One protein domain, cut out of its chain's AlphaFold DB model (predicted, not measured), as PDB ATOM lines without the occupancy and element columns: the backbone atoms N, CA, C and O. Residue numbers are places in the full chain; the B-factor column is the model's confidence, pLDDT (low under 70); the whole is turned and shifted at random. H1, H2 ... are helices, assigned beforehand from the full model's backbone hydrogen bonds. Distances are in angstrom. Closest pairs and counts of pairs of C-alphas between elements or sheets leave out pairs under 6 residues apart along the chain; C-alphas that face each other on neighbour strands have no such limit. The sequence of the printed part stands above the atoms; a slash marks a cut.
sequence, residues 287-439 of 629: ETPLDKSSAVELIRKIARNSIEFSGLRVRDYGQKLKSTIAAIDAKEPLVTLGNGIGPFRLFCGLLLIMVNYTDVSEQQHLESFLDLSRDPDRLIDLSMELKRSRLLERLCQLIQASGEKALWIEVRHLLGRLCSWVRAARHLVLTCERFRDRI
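This is residues 287 to 439 of the 629 residues of an uncharacterized protein of Cladophialophora immunda (UniProt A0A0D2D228). Picture a long body of mostly crossed helices: at one end are two helical hairpins, H2 with H3 and H6 with H7, set side by side through H2 and H7, and toward the other end H1 and H8 cross, with H5 in the middle. H4 packs on H3, and the short H9 lies at the end beyond H8, opposite the link of residues 330 to 342. The printed part has 153 residues with nine named helices, H1 to H9 in order, and no named strand; the class is all helix. The whole is compact, with a radius of gyration of the C-alphas of 17.3 A, and elongated, spanning 59 by 32 by 28 A.

Start at H2, residues 311 to 329, the longest helix. It touches H7, residues 405 to 418, at a shallow tilt of 25 degrees, opposite ways; look at Tyr 317 and Leu 414, the closest C-alphas, 6.0 A apart. Residues 325 to 329 of H2 alone touch H3, residues 343 to 354, in a hairpin at a steep tilt of 45 degrees; the closest C-alphas, of Ile 325 and Phe 344, are 6.3 A apart. H7 forms a hairpin with H6, residues 391 to 401, at a shallow tilt of 18 degrees, closest at C-alphas 399 and 405, 5.1 A apart. H3 touches H4, residues 362 to 369, with its residues 348 to 352 alone, closest at C-alphas 348 and 366, 6.8 A apart. H3 and H5, residues 376 to 385, only just touch, only at their ends, with 3 pairs of C-alphas within 8 A, the closest being 354 and 385, 6.3 A apart. H5 touches residues 300 to 308 of H1, residues 292 to 309, at a steep tilt of 48 degrees, closest at C-alphas 304 and 376, 5.6 A apart. H1 touches H8, residues 420 to 431, at a steep tilt of 42 degrees, closest at C-alphas 303 and 422, 5.1 A apart. H9, residues 436 to 439, touches no helix. Every O i to N i+4 pair is within hydrogen-bond range in H1 to H8; H9 is too short for such a pair.

Find C-alpha 311 at (24.979, -9.740, -42.184); H2 runs 26.9 A to C-alpha 329 at (16.691, 15.275, -47.571). H1 measures 25.8 A, H7 20.1 A, H3 16.6 A and H8 16.5 A. H9 ends at C-alpha 439, (12.064, -32.193, -44.976).

The C-alphas farthest apart, of Val 335 and Asp 437, are 59.2 A apart. The printed part has no cut. The link from H2 to H3, 13 residues, is long. Mean pLDDT of the printed part is 75.8; 48 residues are under 70, among them 332 to 374.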
ATOM      1  N   GLU A 287       7.739 -33.323 -35.586       80.00
ATOM      2  CA  GLU A 287       6.846 -34.492 -35.577       80.00
ATOM      3  C   GLU A 287       5.387 -34.116 -35.281       80.00
ATOM      4  O   GLU A 287       4.457 -34.761 -35.770       80.00
ATOM      5  N   THR A 288       5.167 -33.035 -34.534       82.50
ATOM      6  CA  THR A 288       3.847 -32.478 -34.219       82.50
ATOM      7  C   THR A 288       3.597 -31.171 -34.983       82.50
ATOM      8  O   THR A 288       4.553 -30.493 -35.372       82.50
ATOM      9  N   PRO A 289       2.329 -30.806 -35.251       83.88
ATOM     10  CA  PRO A 289       1.978 -29.473 -35.745       83.88
ATOM     11  C   PRO A 289       2.418 -28.383 -34.756       83.88
ATOM     12  O   PRO A 289       2.355 -28.581 -33.541       83.88
ATOM     13  N   LEU A 290       2.848 -27.230 -35.271       88.44
ATOM     14  CA  LEU A 290       3.223 -26.078 -34.448       88.44
ATOM     15  C   LEU A 290       1.980 -25.271 -34.057       88.44
ATOM     16  O   LEU A 290       1.171 -24.908 -34.912       88.44
ATOM     17  N   ASP A 291       1.858 -24.909 -32.780       91.81
ATOM     18  CA  ASP A 291       0.889 -23.897 -32.362       91.81
ATOM     19  C   ASP A 291       1.304 -22.487 -32.836       91.81
ATOM     20  O   ASP A 291       2.442 -22.240 -33.247       91.81
ATOM     21  N   LYS A 292       0.375 -21.525 -32.757       88.75
ATOM     22  CA  LYS A 292       0.592 -20.150 -33.239       88.75
ATOM     23  C   LYS A 292       1.741 -19.418 -32.532       88.75
ATOM     24  O   LYS A 292       2.402 -18.607 -33.175       88.75
ATOM     25  N   SER A 293       1.971 -19.673 -31.245       92.38
ATOM     26  CA  SER A 293       3.052 -19.056 -30.468       92.38
ATOM     27  C   SER A 293       4.403 -19.664 -30.853       92.38
ATOM     28  O   SER A 293       5.319 -18.941 -31.252       92.38
ATOM     29  N   SER A 294       4.488 -20.999 -30.861       92.38
ATOM     30  CA  SER A 294       5.687 -21.738 -31.281       92.38
ATOM     31  C   SER A 294       6.094 -21.420 -32.725       92.38
ATOM     32  O   SER A 294       7.279 -21.250 -33.013       92.38
ATOM     33  N   ALA A 295       5.124 -21.260 -33.632       92.56
ATOM     34  CA  ALA A 295       5.378 -20.833 -35.007       92.56
ATOM     35  C   ALA A 295       5.971 -19.412 -35.081       92.56
ATOM     36  O   ALA A 295       6.912 -19.187 -35.840       92.56
ATOM     37  N   VAL A 296       5.472 -18.453 -34.290       91.69
ATOM     38  CA  VAL A 296       6.031 -17.087 -34.251       91.69
ATOM     39  C   VAL A 296       7.467 -17.093 -33.729       91.69
ATOM     40  O   VAL A 296       8.329 -16.474 -34.357       91.69
ATOM     41  N   GLU A 297       7.755 -17.824 -32.650       93.81
ATOM     42  CA  GLU A 297       9.117 -17.914 -32.108       93.81
ATOM     43  C   GLU A 297      10.080 -18.593 -33.093       93.81
ATOM     44  O   GLU A 297      11.188 -18.102 -33.325       93.81
ATOM     45  N   LEU A 298       9.645 -19.657 -33.780       95.19
ATOM     46  CA  LEU A 298      10.453 -20.291 -34.821       95.19
ATOM     47  C   LEU A 298      10.742 -19.340 -35.995       95.19
ATOM     48  O   LEU A 298      11.866 -19.324 -36.503       95.19
ATOM     49  N   ILE A 299       9.778 -18.502 -36.396       94.94
ATOM     50  CA  ILE A 299       9.996 -17.469 -37.421       94.94
ATOM     51  C   ILE A 299      11.048 -16.458 -36.954       94.94
ATOM     52  O   ILE A 299      11.947 -16.141 -37.737       94.94
ATOM     53  N   ARG A 300      10.984 -15.977 -35.699       94.31
ATOM     54  CA  ARG A 300      12.010 -15.076 -35.138       94.31
ATOM     55  C   ARG A 300      13.386 -15.740 -35.152       94.31
ATOM     56  O   ARG A 300      14.332 -15.162 -35.681       94.31
ATOM     57  N   LYS A 301      13.489 -16.975 -34.653       95.12
ATOM     58  CA  LYS A 301      14.732 -17.760 -34.602       95.12
ATOM     59  C   LYS A 301      15.354 -17.970 -35.985       95.12
ATOM     60  O   LYS A 301      16.545 -17.723 -36.165       95.12
ATOM     61  N   ILE A 302      14.563 -18.389 -36.975       96.12
ATOM     62  CA  ILE A 302      15.038 -18.586 -38.352       96.12
ATOM     63  C   ILE A 302      15.458 -17.253 -38.981       96.12
ATOM     64  O   ILE A 302      16.521 -17.183 -39.602       96.12
ATOM     65  N   ALA A 303      14.667 -16.191 -38.803       93.75
ATOM     66  CA  ALA A 303      14.999 -14.871 -39.326       93.75
ATOM     67  C   ALA A 303      16.310 -14.340 -38.725       93.75
ATOM     68  O   ALA A 303      17.189 -13.950 -39.490       93.75
ATOM     69  N   ARG A 304      16.478 -14.405 -37.396       93.12
ATOM     70  CA  ARG A 304      17.680 -13.967 -36.664       93.12
ATOM     71  C   ARG A 304      18.934 -14.663 -37.189       93.12
ATOM     72  O   ARG A 304      19.818 -14.000 -37.729       93.12
ATOM     73  N   ASN A 305      18.938 -15.998 -37.175       92.56
ATOM     74  CA  ASN A 305      20.053 -16.815 -37.668       92.56
ATOM     75  C   ASN A 305      20.418 -16.492 -39.133       92.56
ATOM     76  O   ASN A 305      21.585 -16.545 -39.520       92.56
ATOM     77  N   SER A 306      19.421 -16.176 -39.967       93.75
ATOM     78  CA  SER A 306      19.622 -15.855 -41.386       93.75
ATOM     79  C   SER A 306      20.114 -14.421 -41.610       93.75
ATOM     80  O   SER A 306      20.922 -14.177 -42.507       93.75
ATOM     81  N   ILE A 307      19.651 -13.462 -40.803       90.81
ATOM     82  CA  ILE A 307      20.112 -12.064 -40.803       90.81
ATOM     83  C   ILE A 307      21.582 -12.006 -40.372       90.81
ATOM     84  O   ILE A 307      22.384 -11.365 -41.045       90.81
ATOM     85  N   GLU A 308      21.955 -12.739 -39.320       90.12
ATOM     86  CA  GLU A 308      23.342 -12.871 -38.856       90.12
ATOM     87  C   GLU A 308      24.241 -13.498 -39.932       90.12
ATOM     88  O   GLU A 308      25.244 -12.900 -40.334       90.12
ATOM     89  N   PHE A 309      23.842 -14.658 -40.471       90.50
ATOM     90  CA  PHE A 309      24.567 -15.357 -41.538       90.50
ATOM     91  C   PHE A 309      24.784 -14.480 -42.783       90.50
ATOM     92  O   PHE A 309      25.862 -14.474 -43.383       90.50
ATOM     93  N   SER A 310      23.779 -13.685 -43.150       89.19
ATOM     94  CA  SER A 310      23.825 -12.766 -44.290       89.19
ATOM     95  C   SER A 310      24.200 -11.325 -43.917       89.19
ATOM     96  O   SER A 310      23.998 -10.413 -44.718       89.19
ATOM     97  N   GLY A 311      24.800 -11.085 -42.743       85.94
ATOM     98  CA  GLY A 311      24.979  -9.740 -42.184       85.94
ATOM     99  C   GLY A 311      25.716  -8.737 -43.087       85.94
ATOM    100  O   GLY A 311      25.432  -7.544 -43.041       85.94
ATOM    101  N   LEU A 312      26.610  -9.192 -43.977       84.88
ATOM    102  CA  LEU A 312      27.230  -8.336 -45.007       84.88
ATOM    103  C   LEU A 312      26.211  -7.794 -46.024       84.88
ATOM    104  O   LEU A 312      26.305  -6.645 -46.448       84.88
ATOM    105  N   ARG A 313      25.244  -8.623 -46.419       86.31
ATOM    106  CA  ARG A 313      24.150  -8.283 -47.333       86.31
ATOM    107  C   ARG A 313      23.137  -7.348 -46.672       86.31
ATOM    108  O   ARG A 313      22.697  -6.389 -47.300       86.31
ATOM    109  N   VAL A 314      22.812  -7.605 -45.403       86.38
ATOM    110  CA  VAL A 314      21.934  -6.745 -44.592       86.38
ATOM    111  C   VAL A 314      22.570  -5.359 -44.416       86.38
ATOM    112  O   VAL A 314      21.904  -4.357 -44.677       86.38
ATOM    113  N   ARG A 315      23.875  -5.291 -44.090       83.69
ATOM    114  CA  ARG A 315      24.657  -4.037 -44.030       83.69
ATOM    115  C   ARG A 315      24.597  -3.240 -45.330       83.69
ATOM    116  O   ARG A 315      24.315  -2.049 -45.284       83.69
ATOM    117  N   ASP A 316      24.816  -3.877 -46.480       85.69
ATOM    118  CA  ASP A 316      24.782  -3.194 -47.782       85.69
ATOM    119  C   ASP A 316      23.397  -2.588 -48.095       85.69
ATOM    120  O   ASP A 316      23.322  -1.457 -48.575       85.69
ATOM    121  N   TYR A 317      22.292  -3.277 -47.773       85.75
ATOM    122  CA  TYR A 317      20.950  -2.697 -47.929       85.75
ATOM    123  C   TYR A 317      20.656  -1.580 -46.914       85.75
ATOM    124  O   TYR A 317      20.077  -0.566 -47.303       85.75
ATOM    125  N   GLY A 318      21.080  -1.719 -45.652       82.25
ATOM    126  CA  GLY A 318      20.930  -0.677 -44.624       82.25
ATOM    127  C   GLY A 318      21.708   0.599 -44.960       82.25
ATOM    128  O   GLY A 318      21.151   1.695 -44.950       82.25
ATOM    129  N   GLN A 319      22.971   0.460 -45.375       82.88
ATOM    130  CA  GLN A 319      23.805   1.578 -45.827       82.88
ATOM    131  C   GLN A 319      23.207   2.274 -47.052       82.88
ATOM    132  O   GLN A 319      23.107   3.500 -47.068       82.88
ATOM    133  N   LYS A 320      22.729   1.516 -48.049       85.06
ATOM    134  CA  LYS A 320      22.037   2.091 -49.216       85.06
ATOM    135  C   LYS A 320      20.760   2.824 -48.835       85.06
ATOM    136  O   LYS A 320      20.493   3.874 -49.414       85.06
ATOM    137  N   LEU A 321      19.996   2.310 -47.871       82.88
ATOM    138  CA  LEU A 321      18.790   2.974 -47.381       82.88
ATOM    139  C   LEU A 321      19.156   4.314 -46.731       82.88
ATOM    140  O   LEU A 321      18.610   5.339 -47.129       82.88
ATOM    141  N   LYS A 322      20.154   4.326 -45.835       78.38
ATOM    142  CA  LYS A 322      20.687   5.548 -45.210       78.38
ATOM    143  C   LYS A 322      21.147   6.574 -46.255       78.38
ATOM    144  O   LYS A 322      20.730   7.728 -46.192       78.38
ATOM    145  N   SER A 323      21.941   6.163 -47.248       82.50
ATOM    146  CA  SER A 323      22.404   7.054 -48.324       82.50
ATOM    147  C   SER A 323      21.273   7.561 -49.224       82.50
ATOM    148  O   SER A 323      21.295   8.719 -49.627       82.50
ATOM    149  N   THR A 324      20.278   6.721 -49.531       83.38
ATOM    150  CA  THR A 324      19.134   7.113 -50.370       83.38
ATOM    151  C   THR A 324      18.267   8.147 -49.661       83.38
ATOM    152  O   THR A 324      17.893   9.134 -50.285       83.38
ATOM    153  N   ILE A 325      17.979   7.968 -48.366       76.94
ATOM    154  CA  ILE A 325      17.151   8.940 -47.641       76.94
ATOM    155  C   ILE A 325      17.917  10.250 -47.397       76.94
ATOM    156  O   ILE A 325      17.347  11.320 -47.589       76.94
ATOM    157  N   ALA A 326      19.222  10.199 -47.101       77.19
ATOM    158  CA  ALA A 326      20.051  11.407 -47.029       77.19
ATOM    159  C   ALA A 326      20.074  12.196 -48.358       77.19
ATOM    160  O   ALA A 326      20.098  13.425 -48.350       77.19
ATOM    161  N   ALA A 327      20.018  11.505 -49.503       82.12
ATOM    162  CA  ALA A 327      19.909  12.140 -50.817       82.12
ATOM    163  C   ALA A 327      18.519  12.743 -51.098       82.12
ATOM    164  O   ALA A 327      18.431  13.685 -51.883       82.12
ATOM    165  N   ILE A 328      17.451  12.231 -50.473       77.62
ATOM    166  CA  ILE A 328      16.116  12.851 -50.514       77.62
ATOM    167  C   ILE A 328      16.133  14.145 -49.699       77.62
ATOM    168  O   ILE A 328      15.779  15.193 -50.226       77.62
ATOM    169  N   ASP A 329      16.616  14.102 -48.457       72.06
ATOM    170  CA  ASP A 329      16.691  15.275 -47.571       72.06
ATOM    171  C   ASP A 329      17.513  16.428 -48.157       72.06
ATOM    172  O   ASP A 329      17.129  17.589 -48.040       72.06
ATOM    173  N   ALA A 330      18.630  16.115 -48.821       75.81
ATOM    174  CA  ALA A 330      19.469  17.113 -49.481       75.81
ATOM    175  C   ALA A 330      18.779  17.810 -50.673       75.81
ATOM    176  O   ALA A 330      19.233  18.871 -51.099       75.81
ATOM    177  N   LYS A 331      17.710  17.216 -51.224       74.19
ATOM    178  CA  LYS A 331      16.973  17.705 -52.401       74.19
ATOM    179  C   LYS A 331      15.585  18.262 -52.085       74.19
ATOM    180  O   LYS A 331      15.141  19.182 -52.762       74.19
ATOM    181  N   GLU A 332      14.916  17.729 -51.066       67.12
ATOM    182  CA  GLU A 332      13.615  18.184 -50.563       67.12
ATOM    183  C   GLU A 332      13.730  18.772 -49.128       67.12
ATOM    184  O   GLU A 332      12.984  18.358 -48.232       67.12
ATOM    185  N   PRO A 333      14.652  19.725 -48.847       55.53
ATOM    186  CA  PRO A 333      14.815  20.268 -47.505       55.53
ATOM    187  C   PRO A 333      13.632  21.162 -47.094       55.53
ATOM    188  O   PRO A 333      13.435  22.259 -47.611       55.53
ATOM    189  N   LEU A 334      12.903  20.712 -46.070       48.84
ATOM    190  CA  LEU A 334      12.095  21.503 -45.121       48.84
ATOM    191  C   LEU A 334      10.899  22.349 -45.617       48.84
ATOM    192  O   LEU A 334      10.165  22.857 -44.767       48.84
ATOM    193  N   VAL A 335      10.617  22.483 -46.916       39.34
ATOM    194  CA  VAL A 335       9.516  23.358 -47.379       39.34
ATOM    195  C   VAL A 335       8.153  22.640 -47.453       39.34
ATOM    196  O   VAL A 335       7.836  21.906 -48.383       39.34
ATOM    197  N   THR A 336       7.315  22.947 -46.454       45.38
ATOM    198  CA  THR A 336       5.840  22.816 -46.401       45.38
ATOM    199  C   THR A 336       5.193  21.427 -46.532       45.38
ATOM    200  O   THR A 336       4.573  21.089 -47.536       45.38
ATOM    201  N   LEU A 337       5.126  20.719 -45.398       43.06
ATOM    202  CA  LEU A 337       4.006  19.823 -45.063       43.06
ATOM    203  C   LEU A 337       3.398  20.189 -43.689       43.06
ATOM    204  O   LEU A 337       3.273  19.361 -42.790       43.06
ATOM    205  N   GLY A 338       3.039  21.468 -43.525       43.31
ATOM    206  CA  GLY A 338       2.256  22.007 -42.399       43.31
ATOM    207  C   GLY A 338       2.989  22.148 -41.058       43.31
ATOM    208  O   GLY A 338       2.982  23.229 -40.485       43.31
ATOM    209  N   ASN A 339       3.652  21.090 -40.581       44.72
ATOM    210  CA  ASN A 339       4.206  21.002 -39.225       44.72
ATOM    211  C   ASN A 339       5.666  20.511 -39.231       44.72
ATOM    212  O   ASN A 339       5.901  19.312 -39.111       44.72
ATOM    213  N   GLY A 340       6.632  21.433 -39.345       45.97
ATOM    214  CA  GLY A 340       8.004  21.373 -38.789       45.97
ATOM    215  C   GLY A 340       8.964  20.195 -39.069       45.97
ATOM    216  O   GLY A 340      10.132  20.298 -38.706       45.97
ATOM    217  N   ILE A 341       8.534  19.088 -39.676       53.69
ATOM    218  CA  ILE A 341       9.287  17.827 -39.721       53.69
ATOM    219  C   ILE A 341       9.548  17.430 -41.180       53.69
ATOM    220  O   ILE A 341       8.620  17.122 -41.928       53.69
ATOM    221  N   GLY A 342      10.825  17.426 -41.580       56.47
ATOM    222  CA  GLY A 342      11.255  17.028 -42.927       56.47
ATOM    223  C   GLY A 342      11.020  15.537 -43.233       56.47
ATOM    224  O   GLY A 342      10.832  14.744 -42.303       56.47
ATOM    225  N   PRO A 343      11.050  15.121 -44.515       56.81
ATOM    226  CA  PRO A 343      10.605  13.787 -44.914       56.81
ATOM    227  C   PRO A 343      11.377  12.637 -44.254       56.81
ATOM    228  O   PRO A 343      10.744  11.679 -43.820       56.81
ATOM    229  N   PHE A 344      12.701  12.736 -44.091       60.50
ATOM    230  CA  PHE A 344      13.504  11.758 -43.339       60.50
ATOM    231  C   PHE A 344      13.120  11.662 -41.867       60.50
ATOM    232  O   PHE A 344      12.932  10.555 -41.365       60.50
ATOM    233  N   ARG A 345      12.981  12.801 -41.175       59.53
ATOM    234  CA  ARG A 345      12.619  12.832 -39.748       59.53
ATOM    235  C   ARG A 345      11.218  12.275 -39.527       59.53
ATOM    236  O   ARG A 345      11.031  11.474 -38.621       59.53
ATOM    237  N   LEU A 346      10.261  12.610 -40.396       62.03
ATOM    238  CA  LEU A 346       8.910  12.054 -40.336       62.03
ATOM    239  C   LEU A 346       8.928  10.549 -40.622       62.03
ATOM    240  O   LEU A 346       8.323   9.771 -39.892       62.03
ATOM    241  N   PHE A 347       9.636  10.128 -41.670       65.19
ATOM    242  CA  PHE A 347       9.698   8.728 -42.072       65.19
ATOM    243  C   PHE A 347      10.377   7.849 -41.018       65.19
ATOM    244  O   PHE A 347       9.870   6.782 -40.682       65.19
ATOM    245  N   CYS A 348      11.487   8.313 -40.447       64.06
ATOM    246  CA  CYS A 348      12.196   7.582 -39.405       64.06
ATOM    247  C   CYS A 348      11.503   7.685 -38.043       64.06
ATOM    248  O   CYS A 348      11.503   6.701 -37.318       64.06
ATOM    249  N   GLY A 349      10.836   8.798 -37.725       62.62
ATOM    250  CA  GLY A 349       9.952   8.891 -36.560       62.62
ATOM    251  C   GLY A 349       8.811   7.873 -36.629       62.62
ATOM    252  O   GLY A 349       8.575   7.148 -35.669       62.62
ATOM    253  N   LEU A 350       8.171   7.720 -37.796       64.50
ATOM    254  CA  LEU A 350       7.168   6.671 -38.023       64.50
ATOM    255  C   LEU A 350       7.754   5.255 -37.871       64.50
ATOM    256  O   LEU A 350       7.091   4.390 -37.304       64.50
ATOM    257  N   LEU A 351       8.990   5.016 -38.330       65.44
ATOM    258  CA  LEU A 351       9.676   3.734 -38.126       65.44
ATOM    259  C   LEU A 351      10.025   3.480 -36.648       65.44
ATOM    260  O   LEU A 351       9.869   2.355 -36.187       65.44
ATOM    261  N   LEU A 352      10.449   4.498 -35.892       61.56
ATOM    262  CA  LEU A 352      10.742   4.386 -34.456       61.56
ATOM    263  C   LEU A 352       9.476   4.076 -33.643       61.56
ATOM    264  O   LEU A 352       9.494   3.160 -32.823       61.56
ATOM    265  N   ILE A 353       8.363   4.757 -33.943       60.81
ATOM    266  CA  ILE A 353       7.045   4.491 -33.339       60.81
ATOM    267  C   ILE A 353       6.635   3.023 -33.541       60.81
ATOM    268  O   ILE A 353       6.132   2.391 -32.616       60.81
ATOM    269  N   MET A 354       6.887   2.444 -34.721       58.69
ATOM    270  CA  MET A 354       6.571   1.036 -34.997       58.69
ATOM    271  C   MET A 354       7.409   0.027 -34.202       58.69
ATOM    272  O   MET A 354       6.950  -1.092 -33.999       58.69
ATOM    273  N   VAL A 355       8.622   0.387 -33.770       58.22
ATOM    274  CA  VAL A 355       9.497  -0.492 -32.964       58.22
ATOM    275  C   VAL A 355       9.256  -0.276 -31.455       58.22
ATOM    276  O   VAL A 355       9.974  -0.812 -30.619       58.22
ATOM    277  N   ASN A 356       8.197   0.458 -31.089       54.34
ATOM    278  CA  ASN A 356       7.680   0.585 -29.723       54.34
ATOM    279  C   ASN A 356       8.686   1.164 -28.698       54.34
ATOM    280  O   ASN A 356       8.604   0.875 -27.505       54.34
ATOM    281  N   TYR A 357       9.625   1.999 -29.161       55.06
ATOM    282  CA  TYR A 357      10.522   2.787 -28.311       55.06
ATOM    283  C   TYR A 357       9.939   4.191 -28.105       55.06
ATOM    284  O   TYR A 357       9.895   4.990 -29.039       55.06
ATOM    285  N   THR A 358       9.489   4.494 -26.883       47.09
ATOM    286  CA  THR A 358       8.811   5.760 -26.542       47.09
ATOM    287  C   THR A 358       9.680   6.789 -25.813       47.09
ATOM    288  O   THR A 358       9.162   7.844 -25.459       47.09
ATOM    289  N   ASP A 359      10.967   6.522 -25.573       51.44
ATOM    290  CA  ASP A 359      11.865   7.463 -24.884       51.44
ATOM    291  C   ASP A 359      13.334   7.292 -25.326       51.44
ATOM    292  O   ASP A 359      13.697   6.243 -25.849       51.44
ATOM    293  N   VAL A 360      14.172   8.306 -25.068       44.72
ATOM    294  CA  VAL A 360      15.545   8.582 -25.554       44.72
ATOM    295  C   VAL A 360      15.619   9.313 -26.905       44.72
ATOM    296  O   VAL A 360      15.074   8.876 -27.919       44.72
ATOM    297  N   SER A 361      16.378  10.421 -26.883       53.97
ATOM    298  CA  SER A 361      16.745  11.341 -27.976       53.97
ATOM    299  C   SER A 361      16.602  10.785 -29.398       53.97
ATOM    300  O   SER A 361      17.347   9.887 -29.809       53.97
ATOM    301  N   GLU A 362      15.715  11.416 -30.182       47.94
ATOM    302  CA  GLU A 362      15.422  11.074 -31.583       47.94
ATOM    303  C   GLU A 362      16.685  10.875 -32.432       47.94
ATOM    304  O   GLU A 362      16.711  10.021 -33.310       47.94
ATOM    305  N   GLN A 363      17.746  11.646 -32.173       44.34
ATOM    306  CA  GLN A 363      18.963  11.640 -32.982       44.34
ATOM    307  C   GLN A 363      19.849  10.409 -32.728       44.34
ATOM    308  O   GLN A 363      20.341   9.810 -33.683       44.34
ATOM    309  N   GLN A 364      20.006   9.978 -31.471       54.03
ATOM    310  CA  GLN A 364      20.731   8.737 -31.152       54.03
ATOM    311  C   GLN A 364      19.939   7.507 -31.604       54.03
ATOM    312  O   GLN A 364      20.510   6.558 -32.148       54.03
ATOM    313  N   HIS A 365      18.614   7.549 -31.446       55.38
ATOM    314  CA  HIS A 365      17.741   6.497 -31.945       55.38
ATOM    315  C   HIS A 365      17.739   6.404 -33.469       55.38
ATOM    316  O   HIS A 365      17.792   5.297 -33.989       55.38
ATOM    317  N   LEU A 366      17.764   7.523 -34.192       53.50
ATOM    318  CA  LEU A 366      17.844   7.556 -35.651       53.50
ATOM    319  C   LEU A 366      19.131   6.916 -36.187       53.50
ATOM    320  O   LEU A 366      19.084   6.127 -37.131       53.50
ATOM    321  N   GLU A 367      20.284   7.208 -35.583       56.84
ATOM    322  CA  GLU A 367      21.555   6.607 -36.003       56.84
ATOM    323  C   GLU A 367      21.652   5.120 -35.649       56.84
ATOM    324  O   GLU A 367      22.102   4.333 -36.482       56.84
ATOM    325  N   SER A 368      21.174   4.729 -34.463       56.25
ATOM    326  CA  SER A 368      21.087   3.327 -34.033       56.25
ATOM    327  C   SER A 368      20.088   2.526 -34.877       56.25
ATOM    328  O   SER A 368      20.371   1.393 -35.262       56.25
ATOM    329  N   PHE A 369      18.947   3.126 -35.221       55.16
ATOM    330  CA  PHE A 369      17.929   2.535 -36.081       55.16
ATOM    331  C   PHE A 369      18.457   2.346 -37.503       55.16
ATOM    332  O   PHE A 369      18.326   1.262 -38.049       55.16
ATOM    333  N   LEU A 370      19.115   3.342 -38.105       58.28
ATOM    334  CA  LEU A 370      19.666   3.215 -39.465       58.28
ATOM    335  C   LEU A 370      20.843   2.227 -39.569       58.28
ATOM    336  O   LEU A 370      21.260   1.905 -40.683       58.28
ATOM    337  N   ASP A 371      21.341   1.708 -38.444       63.31
ATOM    338  CA  ASP A 371      22.244   0.556 -38.376       63.31
ATOM    339  C   ASP A 371      21.484  -0.754 -38.048       63.31
ATOM    340  O   ASP A 371      22.010  -1.624 -37.352       63.31
ATOM    341  N   LEU A 372      20.265  -0.935 -38.608       55.94
ATOM    342  CA  LEU A 372      19.429  -2.168 -38.573       55.94
ATOM    343  C   LEU A 372      20.226  -3.471 -38.777       55.94
ATOM    344  O   LEU A 372      19.803  -4.556 -38.399       55.94
ATOM    345  N   SER A 373      21.377  -3.374 -39.432       55.75
ATOM    346  CA  SER A 373      22.299  -4.466 -39.702       55.75
ATOM    347  C   SER A 373      23.173  -4.931 -38.529       55.75
ATOM    348  O   SER A 373      23.925  -5.895 -38.704       55.75
ATOM    349  N   ARG A 374      23.124  -4.257 -37.374       67.94
ATOM    350  CA  ARG A 374      23.771  -4.687 -36.118       67.94
ATOM    351  C   ARG A 374      22.805  -5.282 -35.101       67.94
ATOM    352  O   ARG A 374      23.268  -5.976 -34.203       67.94
ATOM    353  N   ASP A 375      21.507  -5.032 -35.249       77.81
ATOM    354  CA  ASP A 375      20.461  -5.524 -34.353       77.81
ATOM    355  C   ASP A 375      19.421  -6.326 -35.161       77.81
ATOM    356  O   ASP A 375      18.477  -5.753 -35.721       77.81
ATOM    357  N   PRO A 376      19.604  -7.657 -35.270       82.56
ATOM    358  CA  PRO A 376      18.664  -8.525 -35.967       82.56
ATOM    359  C   PRO A 376      17.247  -8.479 -35.393       82.56
ATOM    360  O   PRO A 376      16.293  -8.651 -36.151       82.56
ATOM    361  N   ASP A 377      17.092  -8.240 -34.089       82.88
ATOM    362  CA  ASP A 377      15.796  -8.305 -33.415       82.88
ATOM    363  C   ASP A 377      14.938  -7.088 -33.738       82.88
ATOM    364  O   ASP A 377      13.796  -7.254 -34.170       82.88
ATOM    365  N   ARG A 378      15.519  -5.884 -33.711       78.88
ATOM    366  CA  ARG A 378      14.840  -4.669 -34.194       78.88
ATOM    367  C   ARG A 378      14.424  -4.771 -35.658       78.88
ATOM    368  O   ARG A 378      13.347  -4.300 -36.024       78.88
ATOM    369  N   LEU A 379      15.245  -5.397 -36.508       80.19
ATOM    370  CA  LEU A 379      14.887  -5.644 -37.908       80.19
ATOM    371  C   LEU A 379      13.717  -6.640 -38.036       80.19
ATOM    372  O   LEU A 379      12.862  -6.479 -38.914       80.19
ATOM    373  N   ILE A 380      13.650  -7.647 -37.160       84.25
ATOM    374  CA  ILE A 380      12.533  -8.597 -37.108       84.25
ATOM    375  C   ILE A 380      11.243  -7.900 -36.668       84.25
ATOM    376  O   ILE A 380      10.229  -8.035 -37.356       84.25
ATOM    377  N   ASP A 381      11.289  -7.124 -35.584       82.12
ATOM    378  CA  ASP A 381      10.139  -6.386 -35.049       82.12
ATOM    379  C   ASP A 381       9.587  -5.394 -36.074       82.12
ATOM    380  O   ASP A 381       8.402  -5.443 -36.421       82.12
ATOM    381  N   LEU A 382      10.472  -4.594 -36.676       78.06
ATOM    382  CA  LEU A 382      10.122  -3.686 -37.764       78.06
ATOM    383  C   LEU A 382       9.417  -4.419 -38.915       78.06
ATOM    384  O   LEU A 382       8.406  -3.944 -39.431       78.06
ATOM    385  N   SER A 383       9.928  -5.581 -39.330       81.62
ATOM    386  CA  SER A 383       9.336  -6.344 -40.432       81.62
ATOM    387  C   SER A 383       7.998  -7.003 -40.081       81.62
ATOM    388  O   SER A 383       7.223  -7.285 -41.004       81.62
ATOM    389  N   MET A 384       7.730  -7.295 -38.807       80.50
ATOM    390  CA  MET A 384       6.436  -7.816 -38.357       80.50
ATOM    391  C   MET A 384       5.383  -6.702 -38.341       80.50
ATOM    392  O   MET A 384       4.282  -6.895 -38.865       80.50
ATOM    393  N   GLU A 385       5.740  -5.517 -37.840       77.00
ATOM    394  CA  GLU A 385       4.825  -4.374 -37.745       77.00
ATOM    395  C   GLU A 385       4.650  -3.600 -39.061       77.00
ATOM    396  O   GLU A 385       3.597  -3.001 -39.288       77.00
ATOM    397  N   LEU A 386       5.596  -3.669 -40.008       75.44
ATOM    398  CA  LEU A 386       5.486  -2.960 -41.294       75.44
ATOM    399  C   LEU A 386       4.230  -3.329 -42.092       75.44
ATOM    400  O   LEU A 386       3.657  -2.460 -42.748       75.44
ATOM    401  N   LYS A 387       3.765  -4.584 -42.008       67.62
ATOM    402  CA  LYS A 387       2.504  -5.016 -42.639       67.62
ATOM    403  C   LYS A 387       1.244  -4.496 -41.929       67.62
ATOM    404  O   LYS A 387       0.185  -4.501 -42.547       67.62
ATOM    405  N   ARG A 388       1.337  -4.111 -40.653       67.31
ATOM    406  CA  ARG A 388       0.222  -3.623 -39.815       67.31
ATOM    407  C   ARG A 388       0.138  -2.094 -39.783       67.31
ATOM    408  O   ARG A 388      -0.927  -1.537 -39.542       67.31
ATOM    409  N   SER A 389       1.261  -1.421 -40.019       68.38
ATOM    410  CA  SER A 389       1.376   0.037 -39.978       68.38
ATOM    411  C   SER A 389       0.835   0.735 -41.235       68.38
ATOM    412  O   SER A 389       0.962   0.235 -42.354       68.38
ATOM    413  N   ARG A 390       0.381   1.986 -41.077       70.31
ATOM    414  CA  ARG A 390       0.068   2.901 -42.197       70.31
ATOM    415  C   ARG A 390       1.315   3.422 -42.936       70.31
ATOM    416  O   ARG A 390       1.210   4.284 -43.807       70.31
ATOM    417  N   LEU A 391       2.515   2.935 -42.607       68.94
ATOM    418  CA  LEU A 391       3.763   3.449 -43.173       68.94
ATOM    419  C   LEU A 391       3.900   3.125 -44.663       68.94
ATOM    420  O   LEU A 391       4.370   3.969 -45.423       68.94
ATOM    421  N   LEU A 392       3.446   1.950 -45.112       70.69
ATOM    422  CA  LEU A 392       3.443   1.600 -46.538       70.69
ATOM    423  C   LEU A 392       2.479   2.480 -47.348       70.69
ATOM    424  O   LEU A 392       2.821   2.893 -48.457       70.69
ATOM    425  N   GLU A 393       1.317   2.820 -46.784       70.94
ATOM    426  CA  GLU A 393       0.362   3.764 -47.377       70.94
ATOM    427  C   GLU A 393       0.985   5.161 -47.475       70.94
ATOM    428  O   GLU A 393       0.996   5.769 -48.548       70.94
ATOM    429  N   ARG A 394       1.594   5.643 -46.381       71.06
ATOM    430  CA  ARG A 394       2.265   6.947 -46.341       71.06
ATOM    431  C   ARG A 394       3.458   7.019 -47.295       71.06
ATOM    432  O   ARG A 394       3.645   8.034 -47.955       71.06
ATOM    433  N   LEU A 395       4.223   5.939 -47.430       73.88
ATOM    434  CA  LEU A 395       5.313   5.828 -48.398       73.88
ATOM    435  C   LEU A 395       4.793   5.873 -49.843       73.88
ATOM    436  O   LEU A 395       5.416   6.503 -50.691       73.88
ATOM    437  N   CYS A 396       3.632   5.278 -50.131       73.56
ATOM    438  CA  CYS A 396       2.989   5.415 -51.441       73.56
ATOM    439  C   CYS A 396       2.509   6.852 -51.709       73.56
ATOM    440  O   CYS A 396       2.709   7.346 -52.817       73.56
ATOM    441  N   GLN A 397       1.962   7.548 -50.705       70.94
ATOM    442  CA  GLN A 397       1.617   8.975 -50.810       70.94
ATOM    443  C   GLN A 397       2.861   9.842 -51.085       70.94
ATOM    444  O   GLN A 397       2.830  10.696 -51.967       70.94
ATOM    445  N   LEU A 398       3.977   9.589 -50.389       71.06
ATOM    446  CA  LEU A 398       5.249  10.292 -50.613       71.06
ATOM    447  C   LEU A 398       5.802  10.039 -52.027       71.06
ATOM    448  O   LEU A 398       6.186  10.989 -52.700       71.06
ATOM    449  N   ILE A 399       5.745   8.799 -52.535       73.75
ATOM    450  CA  ILE A 399       6.108   8.470 -53.932       73.75
ATOM    451  C   ILE A 399       5.241   9.236 -54.951       73.75
ATOM    452  O   ILE A 399       5.712   9.561 -56.041       73.75
ATOM    453  N   GLN A 400       3.970   9.506 -54.641       74.75
ATOM    454  CA  GLN A 400       3.074  10.247 -55.533       74.75
ATOM    455  C   GLN A 400       3.343  11.759 -55.508       74.75
ATOM    456  O   GLN A 400       3.365  12.372 -56.580       74.75
ATOM    457  N   ALA A 401       3.562  12.324 -54.316       70.50
ATOM    458  CA  ALA A 401       3.700  13.762 -54.077       70.50
ATOM    459  C   ALA A 401       5.114  14.324 -54.321       70.50
ATOM    460  O   ALA A 401       5.243  15.490 -54.681       70.50
ATOM    461  N   SER A 402       6.164  13.522 -54.131       70.12
ATOM    462  CA  SER A 402       7.563  13.946 -54.288       70.12
ATOM    463  C   SER A 402       7.957  14.172 -55.754       70.12
ATOM    464  O   SER A 402       7.491  13.467 -56.655       70.12
ATOM    465  N   GLY A 403       8.874  15.119 -55.988       69.88
ATOM    466  CA  GLY A 403       9.555  15.265 -57.280       69.88
ATOM    467  C   GLY A 403      10.580  14.148 -57.518       69.88
ATOM    468  O   GLY A 403      10.734  13.643 -58.629       69.88
ATOM    469  N   GLU A 404      11.207  13.662 -56.448       75.56
ATOM    470  CA  GLU A 404      12.236  12.618 -56.432       75.56
ATOM    471  C   GLU A 404      11.652  11.194 -56.334       75.56
ATOM    472  O   GLU A 404      12.142  10.323 -55.605       75.56
ATOM    473  N   LYS A 405      10.610  10.909 -57.128       77.62
ATOM    474  CA  LYS A 405       9.895   9.611 -57.149       77.62
ATOM    475  C   LYS A 405      10.835   8.408 -57.262       77.62
ATOM    476  O   LYS A 405      10.595   7.364 -56.657       77.62
ATOM    477  N   ALA A 406      11.926   8.553 -58.014       77.19
ATOM    478  CA  ALA A 406      12.935   7.514 -58.205       77.19
ATOM    479  C   ALA A 406      13.671   7.120 -56.909       77.19
ATOM    480  O   ALA A 406      13.988   5.936 -56.750       77.19
ATOM    481  N   LEU A 407      13.916   8.070 -55.997       79.38
ATOM    482  CA  LEU A 407      14.548   7.822 -54.698       79.38
ATOM    483  C   LEU A 407      13.552   7.194 -53.716       79.38
ATOM    484  O   LEU A 407      13.873   6.194 -53.080       79.38
ATOM    485  N   TRP A 408      12.312   7.682 -53.654       80.62
ATOM    486  CA  TRP A 408      11.281   7.083 -52.793       80.62
ATOM    487  C   TRP A 408      10.886   5.655 -53.209       80.62
ATOM    488  O   TRP A 408      10.648   4.792 -52.358       80.62
ATOM    489  N   ILE A 409      10.884   5.357 -54.513       80.62
ATOM    490  CA  ILE A 409      10.743   3.982 -55.020       80.62
ATOM    491  C   ILE A 409      11.915   3.100 -54.557       80.62
ATOM    492  O   ILE A 409      11.692   1.935 -54.219       80.62
ATOM    493  N   GLU A 410      13.135   3.644 -54.492       82.94
ATOM    494  CA  GLU A 410      14.318   2.936 -53.989       82.94
ATOM    495  C   GLU A 410      14.239   2.701 -52.469       82.94
ATOM    496  O   GLU A 410      14.492   1.586 -52.019       82.94
ATOM    497  N   VAL A 411      13.772   3.680 -51.682       82.19
ATOM    498  CA  VAL A 411      13.474   3.515 -50.242       82.19
ATOM    499  C   VAL A 411      12.502   2.351 -50.021       82.19
ATOM    500  O   VAL A 411      12.800   1.426 -49.261       82.19
ATOM    501  N   ARG A 412      11.376   2.325 -50.751       81.94
ATOM    502  CA  ARG A 412      10.407   1.214 -50.706       81.94
ATOM    503  C   ARG A 412      11.031  -0.121 -51.120       81.94
ATOM    504  O   ARG A 412      10.704  -1.158 -50.537       81.94
ATOM    505  N   HIS A 413      11.919  -0.118 -52.114       83.38
ATOM    506  CA  HIS A 413      12.636  -1.318 -52.535       83.38
ATOM    507  C   HIS A 413      13.536  -1.852 -51.409       83.38
ATOM    508  O   HIS A 413      13.413  -3.014 -51.023       83.38
ATOM    509  N   LEU A 414      14.397  -1.008 -50.845       83.31
ATOM    510  CA  LEU A 414      15.377  -1.385 -49.826       83.31
ATOM    511  C   LEU A 414      14.715  -1.845 -48.518       83.31
ATOM    512  O   LEU A 414      15.118  -2.864 -47.960       83.31
ATOM    513  N   LEU A 415      13.628  -1.202 -48.083       81.00
ATOM    514  CA  LEU A 415      12.825  -1.678 -46.946       81.00
ATOM    515  C   LEU A 415      12.197  -3.047 -47.216       81.00
ATOM    516  O   LEU A 415      12.250  -3.942 -46.374       81.00
ATOM    517  N   GLY A 416      11.662  -3.250 -48.423       82.88
ATOM    518  CA  GLY A 416      11.133  -4.543 -48.845       82.88
ATOM    519  C   GLY A 416      12.194  -5.648 -48.927       82.88
ATOM    520  O   GLY A 416      11.855  -6.817 -48.750       82.88
ATOM    521  N   ARG A 417      13.471  -5.299 -49.153       84.50
ATOM    522  CA  ARG A 417      14.613  -6.222 -49.015       84.50
ATOM    523  C   ARG A 417      14.897  -6.535 -47.554       84.50
ATOM    524  O   ARG A 417      14.974  -7.706 -47.209       84.50
ATOM    525  N   LEU A 418      15.006  -5.523 -46.702       85.31
ATOM    526  CA  LEU A 418      15.270  -5.691 -45.269       85.31
ATOM    527  C   LEU A 418      14.192  -6.559 -44.588       85.31
ATOM    528  O   LEU A 418      14.516  -7.474 -43.840       85.31
ATOM    529  N   CYS A 419      12.926  -6.409 -44.978       85.75
ATOM    530  CA  CYS A 419      11.814  -7.235 -44.486       85.75
ATOM    531  C   CYS A 419      11.695  -8.625 -45.152       85.75
ATOM    532  O   CYS A 419      10.817  -9.421 -44.809       85.75
ATOM    533  N   SER A 420      12.520  -8.945 -46.156       88.62
ATOM    534  CA  SER A 420      12.364 -10.196 -46.919       88.62
ATOM    535  C   SER A 420      12.872 -11.439 -46.184       88.62
ATOM    536  O   SER A 420      12.327 -12.516 -46.406       88.62
ATOM    537  N   TRP A 421      13.827 -11.297 -45.257       91.06
ATOM    538  CA  TRP A 421      14.304 -12.397 -44.407       91.06
ATOM    539  C   TRP A 421      13.199 -12.965 -43.514       91.06
ATOM    540  O   TRP A 421      12.931 -14.162 -43.559       91.06
ATOM    541  N   VAL A 422      12.491 -12.101 -42.781       91.19
ATOM    542  CA  VAL A 422      11.349 -12.499 -41.938       91.19
ATOM    543  C   VAL A 422      10.231 -13.115 -42.770       91.19
ATOM    544  O   VAL A 422       9.587 -14.071 -42.347       91.19
ATOM    545  N   ARG A 423      10.010 -12.615 -43.990       90.81
ATOM    546  CA  ARG A 423       9.002 -13.177 -44.896       90.81
ATOM    547  C   ARG A 423       9.385 -14.548 -45.439       90.81
ATOM    548  O   ARG A 423       8.525 -15.418 -45.470       90.81
ATOM    549  N   ALA A 424      10.639 -14.755 -45.831       93.88
ATOM    550  CA  ALA A 424      11.135 -16.068 -46.233       93.88
ATOM    551  C   ALA A 424      11.055 -17.060 -45.058       93.88
ATOM    552  O   ALA A 424      10.489 -18.137 -45.220       93.88
ATOM    553  N   ALA A 425      11.492 -16.660 -43.856       95.81
ATOM    554  CA  ALA A 425      11.331 -17.442 -42.627       95.81
ATOM    555  C   ALA A 425       9.857 -17.813 -42.366       95.81
ATOM    556  O   ALA A 425       9.537 -18.981 -42.156       95.81
ATOM    557  N   ARG A 426       8.942 -16.840 -42.472       93.88
ATOM    558  CA  ARG A 426       7.493 -17.049 -42.338       93.88
ATOM    559  C   ARG A 426       6.932 -18.015 -43.379       93.88
ATOM    560  O   ARG A 426       6.138 -18.870 -43.009       93.88
ATOM    561  N   HIS A 427       7.331 -17.918 -44.647       93.44
ATOM    562  CA  HIS A 427       6.885 -18.869 -45.669       93.44
ATOM    563  C   HIS A 427       7.375 -20.294 -45.381       93.44
ATOM    564  O   HIS A 427       6.585 -21.224 -45.510       93.44
ATOM    565  N   LEU A 428       8.628 -20.469 -44.943       96.00
ATOM    566  CA  LEU A 428       9.159 -21.787 -44.582       96.00
ATOM    567  C   LEU A 428       8.408 -22.400 -43.390       96.00
ATOM    568  O   LEU A 428       7.975 -23.544 -43.482       96.00
ATOM    569  N   VAL A 429       8.194 -21.643 -42.306       95.69
ATOM    570  CA  VAL A 429       7.497 -22.146 -41.104       95.69
ATOM    571  C   VAL A 429       6.019 -22.435 -41.367       95.69
ATOM    572  O   VAL A 429       5.515 -23.460 -40.928       95.69
ATOM    573  N   LEU A 430       5.314 -21.587 -42.122       92.81
ATOM    574  CA  LEU A 430       3.893 -21.813 -42.420       92.81
ATOM    575  C   LEU A 430       3.641 -22.965 -43.409       92.81
ATOM    576  O   LEU A 430       2.498 -23.380 -43.563       92.81
ATOM    577  N   THR A 431       4.674 -23.478 -44.087       93.12
ATOM    578  CA  THR A 431       4.538 -24.579 -45.061       93.12
ATOM    579  C   THR A 431       5.323 -25.841 -44.691       93.12
ATOM    580  O   THR A 431       5.179 -26.858 -45.372       93.12
ATOM    581  N   CYS A 432       6.111 -25.841 -43.606       92.56
ATOM    582  CA  CYS A 432       6.933 -26.999 -43.236       92.56
ATOM    583  C   CYS A 432       6.108 -28.237 -42.863       92.56
ATOM    584  O   CYS A 432       6.528 -29.349 -43.168       92.56
ATOM    585  N   GLU A 433       4.915 -28.066 -42.286       91.50
ATOM    586  CA  GLU A 433       4.004 -29.178 -42.000       91.50
ATOM    587  C   GLU A 433       3.514 -29.851 -43.291       91.50
ATOM    588  O   GLU A 433       3.633 -31.067 -43.439       91.50
ATOM    589  N   ARG A 434       3.072 -29.056 -44.278       92.44
ATOM    590  CA  ARG A 434       2.646 -29.545 -45.603       92.44
ATOM    591  C   ARG A 434       3.768 -30.271 -46.352       92.44
ATOM    592  O   ARG A 434       3.500 -31.165 -47.152       92.44
ATOM    593  N   PHE A 435       5.017 -29.882 -46.111       93.38
ATOM    594  CA  PHE A 435       6.200 -30.460 -46.746       93.38
ATOM    595  C   PHE A 435       7.017 -31.360 -45.810       93.38
ATOM    596  O   PHE A 435       8.178 -31.637 -46.108       93.38
ATOM    597  N   ARG A 436       6.424 -31.872 -44.722       91.69
ATOM    598  CA  ARG A 436       7.111 -32.694 -43.710       91.69
ATOM    599  C   ARG A 436       7.899 -33.855 -44.316       91.69
ATOM    600  O   ARG A 436       9.079 -33.999 -44.011       91.69
ATOM    601  N   ASP A 437       7.301 -34.620 -45.227       90.56
ATOM    602  CA  ASP A 437       7.961 -35.761 -45.888       90.56
ATOM    603  C   ASP A 437       9.075 -35.341 -46.862       90.56
ATOM    604  O   ASP A 437       9.953 -36.133 -47.194       90.56
ATOM    605  N   ARG A 438       9.075 -34.072 -47.294       94.31
ATOM    606  CA  ARG A 438      10.139 -33.462 -48.106       94.31
ATOM    607  C   ARG A 438      11.259 -32.847 -47.255       94.31
ATOM    608  O   ARG A 438      12.262 -32.432 -47.822       94.31
ATOM    609  N   ILE A 439      11.103 -32.785 -45.930       94.75
ATOM    610  CA  ILE A 439      12.064 -32.193 -44.976       94.75
ATOM    611  C   ILE A 439      12.636 -33.258 -44.021       94.75
ATOM    612  O   ILE A 439      13.787 -33.158 -43.593       94.75
TER     613      ILE A 439